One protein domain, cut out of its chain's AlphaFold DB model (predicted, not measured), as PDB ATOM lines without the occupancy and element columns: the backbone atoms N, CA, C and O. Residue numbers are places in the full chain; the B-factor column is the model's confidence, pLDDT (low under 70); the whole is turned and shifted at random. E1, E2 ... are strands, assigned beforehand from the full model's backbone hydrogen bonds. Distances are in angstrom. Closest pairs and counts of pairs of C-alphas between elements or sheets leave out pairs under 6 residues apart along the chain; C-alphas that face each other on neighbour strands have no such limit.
ATOM      1  N   ASN A  68       3.857 -41.580   7.164       73.00
ATOM      2  CA  ASN A  68       4.950 -42.227   6.463       73.00
ATOM      3  C   ASN A  68       6.226 -42.188   7.311       73.00
ATOM      4  O   ASN A  68       6.469 -41.249   8.082       73.00
ATOM      5  N   PHE A  69       7.065 -43.193   7.117       78.12
ATOM      6  CA  PHE A  69       8.382 -43.305   7.706       78.12
ATOM      7  C   PHE A  69       9.340 -43.891   6.677       78.12
ATOM      8  O   PHE A  69       9.129 -44.984   6.153       78.12
ATOM      9  N   THR A  70      10.429 -43.179   6.427       74.19
ATOM     10  CA  THR A  70      11.497 -43.633   5.543       74.19
ATOM     11  C   THR A  70      12.822 -43.613   6.279       74.19
ATOM     12  O   THR A  70      13.134 -42.661   7.004       74.19
ATOM     13  N   LYS A  71      13.615 -44.653   6.035       78.81
ATOM     14  CA  LYS A  71      14.987 -44.789   6.504       78.81
ATOM     15  C   LYS A  71      15.893 -44.991   5.295       78.81
ATOM     16  O   LYS A  71      15.653 -45.900   4.503       78.81
ATOM     17  N   SER A  72      16.926 -44.171   5.170       79.31
ATOM     18  CA  SER A  72      17.877 -44.206   4.054       79.31
ATOM     19  C   SER A  72      19.315 -44.091   4.550       79.31
ATOM     20  O   SER A  72      19.551 -43.774   5.715       79.31
ATOM     21  N   ASN A  73      20.281 -44.361   3.666       82.06
ATOM     22  CA  ASN A  73      21.716 -44.272   3.969       82.06
ATOM     23  C   ASN A  73      22.116 -45.079   5.223       82.06
ATOM     24  O   ASN A  73      22.920 -44.628   6.034       82.06
ATOM     25  N   ASP A  74      21.514 -46.264   5.399       82.50
ATOM     26  CA  ASP A  74      21.727 -47.121   6.569       82.50
ATOM     27  C   ASP A  74      23.083 -47.820   6.494       82.50
ATOM     28  O   ASP A  74      23.288 -48.744   5.709       82.50
ATOM     29  N   THR A  75      23.994 -47.405   7.361       86.00
ATOM     30  CA  THR A  75      25.278 -48.073   7.578       86.00
ATOM     31  C   THR A  75      25.255 -48.742   8.939       86.00
ATOM     32  O   THR A  75      24.782 -48.155   9.907       86.00
ATOM     33  N   LYS A  76      25.734 -49.987   9.029       82.44
ATOM     34  CA  LYS A  76      25.743 -50.771  10.274       82.44
ATOM     35  C   LYS A  76      27.164 -51.170  10.643       82.44
ATOM     36  O   LYS A  76      27.749 -52.025   9.987       82.44
ATOM     37  N   THR A  77      27.673 -50.616  11.737       83.81
ATOM     38  CA  THR A  77      28.995 -50.971  12.273       83.81
ATOM     39  C   THR A  77      28.846 -51.974  13.409       83.81
ATOM     40  O   THR A  77      28.091 -51.722  14.347       83.81
ATOM     41  N   TYR A  78      29.540 -53.111  13.337       86.56
ATOM     42  CA  TYR A  78      29.610 -54.066  14.447       86.56
ATOM     43  C   TYR A  78      30.534 -53.533  15.544       86.56
ATOM     44  O   TYR A  78      31.637 -53.083  15.247       86.56
ATOM     45  N   ILE A  79      30.076 -53.584  16.795       87.19
ATOM     46  CA  ILE A  79      30.813 -53.063  17.953       87.19
ATOM     47  C   ILE A  79      31.393 -54.201  18.790       87.19
ATOM     48  O   ILE A  79      32.540 -54.132  19.220       87.19
ATOM     49  N   GLY A  80      30.623 -55.266  19.010       82.69
ATOM     50  CA  GLY A  80      31.049 -56.363  19.869       82.69
ATOM     51  C   GLY A  80      29.891 -57.226  20.343       82.69
ATOM     52  O   GLY A  80      28.771 -57.137  19.833       82.69
ATOM     53  N   LYS A  81      30.168 -58.076  21.330       88.38
ATOM     54  CA  LYS A  81      29.146 -58.851  22.035       88.38
ATOM     55  C   LYS A  81      28.781 -58.147  23.337       88.38
ATOM     56  O   LYS A  81      29.663 -57.657  24.034       88.38
ATOM     57  N   VAL A  82      27.497 -58.142  23.672       76.44
ATOM     58  CA  VAL A  82      26.982 -57.627  24.944       76.44
ATOM     59  C   VAL A  82      25.978 -58.598  25.541       76.44
ATOM     60  O   VAL A  82      25.196 -59.219  24.819       76.44
ATOM     61  N   THR A  83      25.958 -58.686  26.865       79.19
ATOM     62  CA  THR A  83      24.931 -59.424  27.601       79.19
ATOM     63  C   THR A  83      23.870 -58.438  28.064       79.19
ATOM     64  O   THR A  83      24.177 -57.488  28.783       79.19
ATOM     65  N   LYS A  84      22.622 -58.633  27.632       65.38
ATOM     66  CA  LYS A  84      21.491 -57.775  28.005       65.38
ATOM     67  C   LYS A  84      20.322 -58.605  28.508       65.38
ATOM     68  O   LYS A  84      20.060 -59.693  27.998       65.38
ATOM     69  N   THR A  85      19.594 -58.069  29.479       62.19
ATOM     70  CA  THR A  85      18.220 -58.500  29.755       62.19
ATOM     71  C   THR A  85      17.349 -58.182  28.539       62.19
ATOM     72  O   THR A  85      17.700 -57.331  27.714       62.19
ATOM     73  N   TYR A 111      24.018 -60.855  22.849       78.88
ATOM     74  CA  TYR A 111      23.671 -60.172  21.608       78.88
ATOM     75  C   TYR A 111      24.925 -59.636  20.917       78.88
ATOM     76  O   TYR A 111      25.877 -59.208  21.566       78.88
ATOM     77  N   LYS A 112      24.902 -59.591  19.583       75.19
ATOM     78  CA  LYS A 112      25.801 -58.750  18.786       75.19
ATOM     79  C   LYS A 112      25.282 -57.317  18.833       75.19
ATOM     80  O   LYS A 112      24.139 -57.069  18.437       75.19
ATOM     81  N   GLU A 113      26.105 -56.393  19.306       76.06
ATOM     82  CA  GLU A 113      25.824 -54.964  19.290       76.06
ATOM     83  C   GLU A 113      26.316 -54.331  17.990       76.06
ATOM     84  O   GLU A 113      27.441 -54.558  17.534       76.06
ATOM     85  N   TYR A 114      25.453 -53.504  17.415       74.62
ATOM     86  CA  TYR A 114      25.738 -52.686  16.255       74.62
ATOM     87  C   TYR A 114      25.447 -51.225  16.570       74.62
ATOM     88  O   TYR A 114      24.524 -50.907  17.329       74.62
ATOM     89  N   ARG A 115      26.186 -50.341  15.904       73.38
ATOM     90  CA  ARG A 115      25.959 -48.900  15.896       73.38
ATOM     91  C   ARG A 115      25.557 -48.453  14.494       73.38
ATOM     92  O   ARG A 115      26.436 -48.125  13.694       73.38
ATOM     93  N   PRO A 116      24.263 -48.494  14.138       73.94
ATOM     94  CA  PRO A 116      23.859 -48.010  12.840       73.94
ATOM     95  C   PRO A 116      23.852 -46.486  12.790       73.94
ATOM     96  O   PRO A 116      23.489 -45.832  13.773       73.94
ATOM     97  N   LYS A 117      24.187 -45.943  11.623       76.81
ATOM     98  CA  LYS A 117      24.007 -44.539  11.263       76.81
ATOM     99  C   LYS A 117      23.111 -44.483  10.034       76.81
ATOM    100  O   LYS A 117      23.426 -45.115   9.030       76.81
ATOM    101  N   ALA A 118      21.998 -43.763  10.134       71.25
ATOM    102  CA  ALA A 118      21.026 -43.648   9.053       71.25
ATOM    103  C   ALA A 118      20.359 -42.271   9.042       71.25
ATOM    104  O   ALA A 118      20.302 -41.575  10.060       71.25
ATOM    105  N   ASP A 119      19.819 -41.915   7.885       75.31
ATOM    106  CA  ASP A 119      18.939 -40.769   7.730       75.31
ATOM    107  C   ASP A 119      17.493 -41.225   7.929       75.31
ATOM    108  O   ASP A 119      17.061 -42.243   7.381       75.31
ATOM    109  N   PHE A 120      16.740 -40.461   8.708       76.44
ATOM    110  CA  PHE A 120      15.336 -40.718   8.994       76.44
ATOM    111  C   PHE A 120      14.493 -39.552   8.517       76.44
ATOM    112  O   PHE A 120      14.826 -38.392   8.749       76.44
ATOM    113  N   LYS A 121      13.361 -39.863   7.898       76.62
ATOM    114  CA  LYS A 121      12.309 -38.894   7.611       76.62
ATOM    115  C   LYS A 121      10.983 -39.503   8.033       76.62
ATOM    116  O   LYS A 121      10.644 -40.605   7.608       76.62
ATOM    117  N   ALA A 122      10.265 -38.803   8.898       69.62
ATOM    118  CA  ALA A 122       8.982 -39.238   9.422       69.62
ATOM    119  C   ALA A 122       7.960 -38.118   9.254       69.62
ATOM    120  O   ALA A 122       8.211 -36.977   9.647       69.62
ATOM    121  N   THR A 123       6.808 -38.459   8.693       73.50
ATOM    122  CA  THR A 123       5.660 -37.564   8.593       73.50
ATOM    123  C   THR A 123       4.601 -38.030   9.578       73.50
ATOM    124  O   THR A 123       4.121 -39.163   9.503       73.50
ATOM    125  N   TRP A 124       4.244 -37.156  10.507       68.75
ATOM    126  CA  TRP A 124       3.207 -37.374  11.508       68.75
ATOM    127  C   TRP A 124       2.046 -36.451  11.209       68.75
ATOM    128  O   TRP A 124       2.259 -35.313  10.807       68.75
ATOM    129  N   GLY A 125       0.824 -36.914  11.417       60.38
ATOM    130  CA  GLY A 125      -0.343 -36.056  11.304       60.38
ATOM    131  C   GLY A 125      -1.314 -36.272  12.435       60.38
ATOM    132  O   GLY A 125      -1.265 -37.292  13.122       60.38
ATOM    133  N   VAL A 126      -2.211 -35.311  12.616       71.62
ATOM    134  CA  VAL A 126      -3.378 -35.536  13.459       71.62
ATOM    135  C   VAL A 126      -4.516 -36.049  12.628       71.62
ATOM    136  O   VAL A 126      -4.927 -35.457  11.631       71.62
ATOM    137  N   TYR A 127      -4.975 -37.204  13.068       71.06
ATOM    138  CA  TYR A 127      -6.028 -37.967  12.463       71.06
ATOM    139  C   TYR A 127      -7.315 -37.725  13.233       71.06
ATOM    140  O   TYR A 127      -7.355 -37.918  14.450       71.06
ATOM    141  N   ASP A 128      -8.353 -37.317  12.517       71.62
ATOM    142  CA  ASP A 128      -9.711 -37.289  13.030       71.62
ATOM    143  C   ASP A 128     -10.359 -38.656  12.812       71.62
ATOM    144  O   ASP A 128     -10.611 -39.086  11.682       71.62
ATOM    145  N   LYS A 129     -10.658 -39.340  13.916       62.22
ATOM    146  CA  LYS A 129     -11.293 -40.657  13.909       62.22
ATOM    147  C   LYS A 129     -12.660 -40.649  13.220       62.22
ATOM    148  O   LYS A 129     -13.050 -41.680  12.677       62.22
ATOM    149  N   TYR A 130     -13.393 -39.539  13.265       66.00
ATOM    150  CA  TYR A 130     -14.772 -39.499  12.780       66.00
ATOM    151  C   TYR A 130     -14.863 -39.233  11.282       66.00
ATOM    152  O   TYR A 130     -15.624 -39.911  10.600       66.00
ATOM    153  N   SER A 131     -14.091 -38.279  10.757       72.25
ATOM    154  CA  SER A 131     -14.014 -38.059   9.303       72.25
ATOM    155  C   SER A 131     -13.127 -39.081   8.592       72.25
ATOM    156  O   SER A 131     -13.192 -39.209   7.371       72.25
ATOM    157  N   GLY A 132     -12.281 -39.792   9.342       70.94
ATOM    158  CA  GLY A 132     -11.314 -40.731   8.796       70.94
ATOM    159  C   GLY A 132     -10.164 -40.053   8.044       70.94
ATOM    160  O   GLY A 132      -9.456 -40.726   7.291       70.94
ATOM    161  N   LYS A 133      -9.983 -38.738   8.226       71.75
ATOM    162  CA  LYS A 133      -9.031 -37.901   7.483       71.75
ATOM    163  C   LYS A 133      -7.944 -37.331   8.395       71.75
ATOM    164  O   LYS A 133      -8.126 -37.161   9.599       71.75
ATOM    165  N   TYR A 134      -6.799 -37.010   7.795       70.25
ATOM    166  CA  TYR A 134      -5.772 -36.205   8.452       70.25
ATOM    167  C   TYR A 134      -6.131 -34.730   8.336       70.25
ATOM    168  O   TYR A 134      -6.439 -34.254   7.246       70.25
ATOM    169  N   MET A 135      -6.073 -34.018   9.453       68.31
ATOM    170  CA  MET A 135      -6.335 -32.581   9.491       68.31
ATOM    171  C   MET A 135      -5.081 -31.754   9.247       68.31
ATOM    172  O   MET A 135      -5.131 -30.716   8.603       68.31
ATOM    173  N   TYR A 136      -3.957 -32.214   9.787       65.38
ATOM    174  CA  TYR A 136      -2.667 -31.568   9.629       65.38
ATOM    175  C   TYR A 136      -1.563 -32.611   9.634       65.38
ATOM    176  O   TYR A 136      -1.729 -33.705  10.180       65.38
ATOM    177  N   SER A 137      -0.424 -32.259   9.043       72.75
ATOM    178  CA  SER A 137       0.774 -33.086   9.083       72.75
ATOM    179  C   SER A 137       2.030 -32.244   9.243       72.75
ATOM    180  O   SER A 137       2.083 -31.093   8.823       72.75
ATOM    181  N   THR A 138       3.040 -32.833   9.864       60.81
ATOM    182  CA  THR A 138       4.385 -32.288   9.977       60.81
ATOM    183  C   THR A 138       5.381 -33.354   9.567       60.81
ATOM    184  O   THR A 138       5.200 -34.542   9.849       60.81
ATOM    185  N   THR A 139       6.432 -32.937   8.873       76.12
ATOM    186  CA  THR A 139       7.509 -33.828   8.455       76.12
ATOM    187  C   THR A 139       8.779 -33.428   9.167       76.12
ATOM    188  O   THR A 139       9.237 -32.297   9.035       76.12
ATOM    189  N   THR A 140       9.390 -34.374   9.871       69.94
ATOM    190  CA  THR A 140      10.718 -34.181  10.441       69.94
ATOM    191  C   THR A 140      11.722 -35.060   9.728       69.94
ATOM    192  O   THR A 140      11.464 -36.235   9.460       69.94
ATOM    193  N   SER A 141      12.874 -34.475   9.412       75.19
ATOM    194  CA  SER A 141      14.001 -35.176   8.810       75.19
ATOM    195  C   SER A 141      15.216 -35.030   9.712       75.19
ATOM    196  O   SER A 141      15.544 -33.926  10.137       75.19
ATOM    197  N   GLN A 142      15.889 -36.140   9.988       73.94
ATOM    198  CA  GLN A 142      17.113 -36.175  10.767       73.94
ATOM    199  C   GLN A 142      18.171 -36.959  10.003       73.94
ATOM    200  O   GLN A 142      18.007 -38.148   9.736       73.94
ATOM    201  N   LYS A 143      19.260 -36.278   9.647       80.19
ATOM    202  CA  LYS A 143      20.391 -36.884   8.946       80.19
ATOM    203  C   LYS A 143      21.422 -37.421   9.932       80.19
ATOM    204  O   LYS A 143      21.678 -36.805  10.965       80.19
ATOM    205  N   GLY A 144      22.027 -38.553   9.594       74.19
ATOM    206  CA  GLY A 144      23.141 -39.147  10.321       74.19
ATOM    207  C   GLY A 144      22.818 -39.564  11.755       74.19
ATOM    208  O   GLY A 144      23.732 -39.590  12.584       74.19
ATOM    209  N   LEU A 145      21.557 -39.888  12.063       72.94
ATOM    210  CA  LEU A 145      21.175 -40.345  13.396       72.94
ATOM    211  C   LEU A 145      21.872 -41.670  13.690       72.94
ATOM    212  O   LEU A 145      21.771 -42.635  12.928       72.94
ATOM    213  N   THR A 146      22.549 -41.709  14.832       70.31
ATOM    214  CA  THR A 146      23.248 -42.895  15.310       70.31
ATOM    215  C   THR A 146      22.478 -43.500  16.477       70.31
ATOM    216  O   THR A 146      22.173 -42.803  17.443       70.31
ATOM    217  N   TYR A 147      22.184 -44.796  16.421       66.12
ATOM    218  CA  TYR A 147      21.426 -45.504  17.461       66.12
ATOM    219  C   TYR A 147      22.060 -46.864  17.768       66.12
ATOM    220  O   TYR A 147      23.101 -47.212  17.210       66.12
ATOM    221  N   TYR A 148      21.476 -47.604  18.707       70.69
ATOM    222  CA  TYR A 148      21.913 -48.955  19.048       70.69
ATOM    223  C   TYR A 148      20.992 -49.991  18.412       70.69
ATOM    224  O   TYR A 148      19.770 -49.839  18.423       70.69
ATOM    225  N   SER A 149      21.575 -51.063  17.884       70.88
ATOM    226  CA  SER A 149      20.838 -52.209  17.355       70.88
ATOM    227  C   SER A 149      21.450 -53.496  17.889       70.88
ATOM    228  O   SER A 149      22.666 -53.662  17.865       70.88
ATOM    229  N   TYR A 150      20.606 -54.431  18.318       76.38
ATOM    230  CA  TYR A 150      21.030 -55.695  18.919       76.38
ATOM    231  C   TYR A 150      20.509 -56.867  18.092       76.38
ATOM    232  O   TYR A 150      19.309 -56.956  17.832       76.38
ATOM    233  N   ALA A 151      21.398 -57.773  17.680       73.19
ATOM    234  CA  ALA A 151      21.018 -59.024  17.027       73.19
ATOM    235  C   ALA A 151      21.326 -60.199  17.954       73.19
ATOM    236  O   ALA A 151      22.435 -60.316  18.473       73.19
ATOM    237  N   ARG A 152      20.344 -61.074  18.168       74.88
ATOM    238  CA  ARG A 152      20.505 -62.243  19.037       74.88
ATOM    239  C   ARG A 152      21.573 -63.186  18.475       74.88
ATOM    240  O   ARG A 152      21.558 -63.492  17.283       74.88
ATOM    241  N   ILE A 153      22.463 -63.661  19.344       74.81
ATOM    242  CA  ILE A 153      23.371 -64.768  19.029       74.81
ATOM    243  C   ILE A 153      22.579 -66.064  19.248       74.81
ATOM    244  O   ILE A 153      21.928 -66.218  20.284       74.81
ATOM    245  N   LYS A 154      22.525 -66.914  18.217       68.81
ATOM    246  CA  LYS A 154      21.896 -68.237  18.294       68.81
ATOM    247  C   LYS A 154      22.835 -69.219  18.970       68.81
ATOM    248  O   LYS A 154      24.045 -69.124  18.669       68.81
TER     249      LYS A 154
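AT A GLANCE: This is residues 68 to 85 and 111 to 154 of the 154 residues of an uncharacterized protein of Enterococcus sp. 10A9_DIV0425 (UniProt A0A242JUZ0). A single narrow, twisted ribbon of antiparallel strands is bent into an open V, with E2 running through both arms between E1 on one side and E3 followed by E4 on the other. E2 and E3 form a long hairpin whose turn, residues 129 to 132, ends one arm; E4 and the second half of E1 lie in the other. The printed part has 62 residues, no named helix and four named strands, E1 E2 E3 E4 in chain order, in a branched sheet; the class is all strand. The whole is extended, with a radius of gyration of the C-alphas of 17.0 A and spans of 49 by 26 by 14 A, only just flat.

IN THESE COORDINATES: E1, residues 68 to 85, starts with C-alpha 68 at (4.950, -42.227, 6.463), spans 31.4 A and bends by 112 degrees at residue 82. E2, residues 111 to 128, spans 41.4 A and bends by 83 degrees at residue 114. E3, residues 133 to 146, spans 33.6 A and bends by 73 degrees at residue 143. E4, residues 149 to 152, ends with C-alpha 152 at (20.505, -62.243, 19.037).

HOW THE PARTS SIT: E2 has three neighbours in staggered pairing. E1 is antiparallel to it on one side, beside residues 111 to 123, with N 70 and O 121 2.8 A apart. On the other side E3 is antiparallel beside residues 116 to 128, with N 120 and O 142 at 2.8 A. On that same side E4 is antiparallel beside residues 111 to 114, with N 112 and O 151 at 2.8 A. E3 runs on into E4 at 81 degrees across a break of 2 residues, yet the two are apart.

THE WHOLE: The farthest C-alphas, of Gly 80 and Ser 131, are 49.8 A apart. Residues 86 to 110 are not printed; C-alphas 85 and 111 are 9.9 A apart across this cut. The links E2 to E3 and E3 to E4 are tight. Mean pLDDT of the printed part is 74.1, and 13 residues are under 70, among them 84 to 85 and 129 to 130.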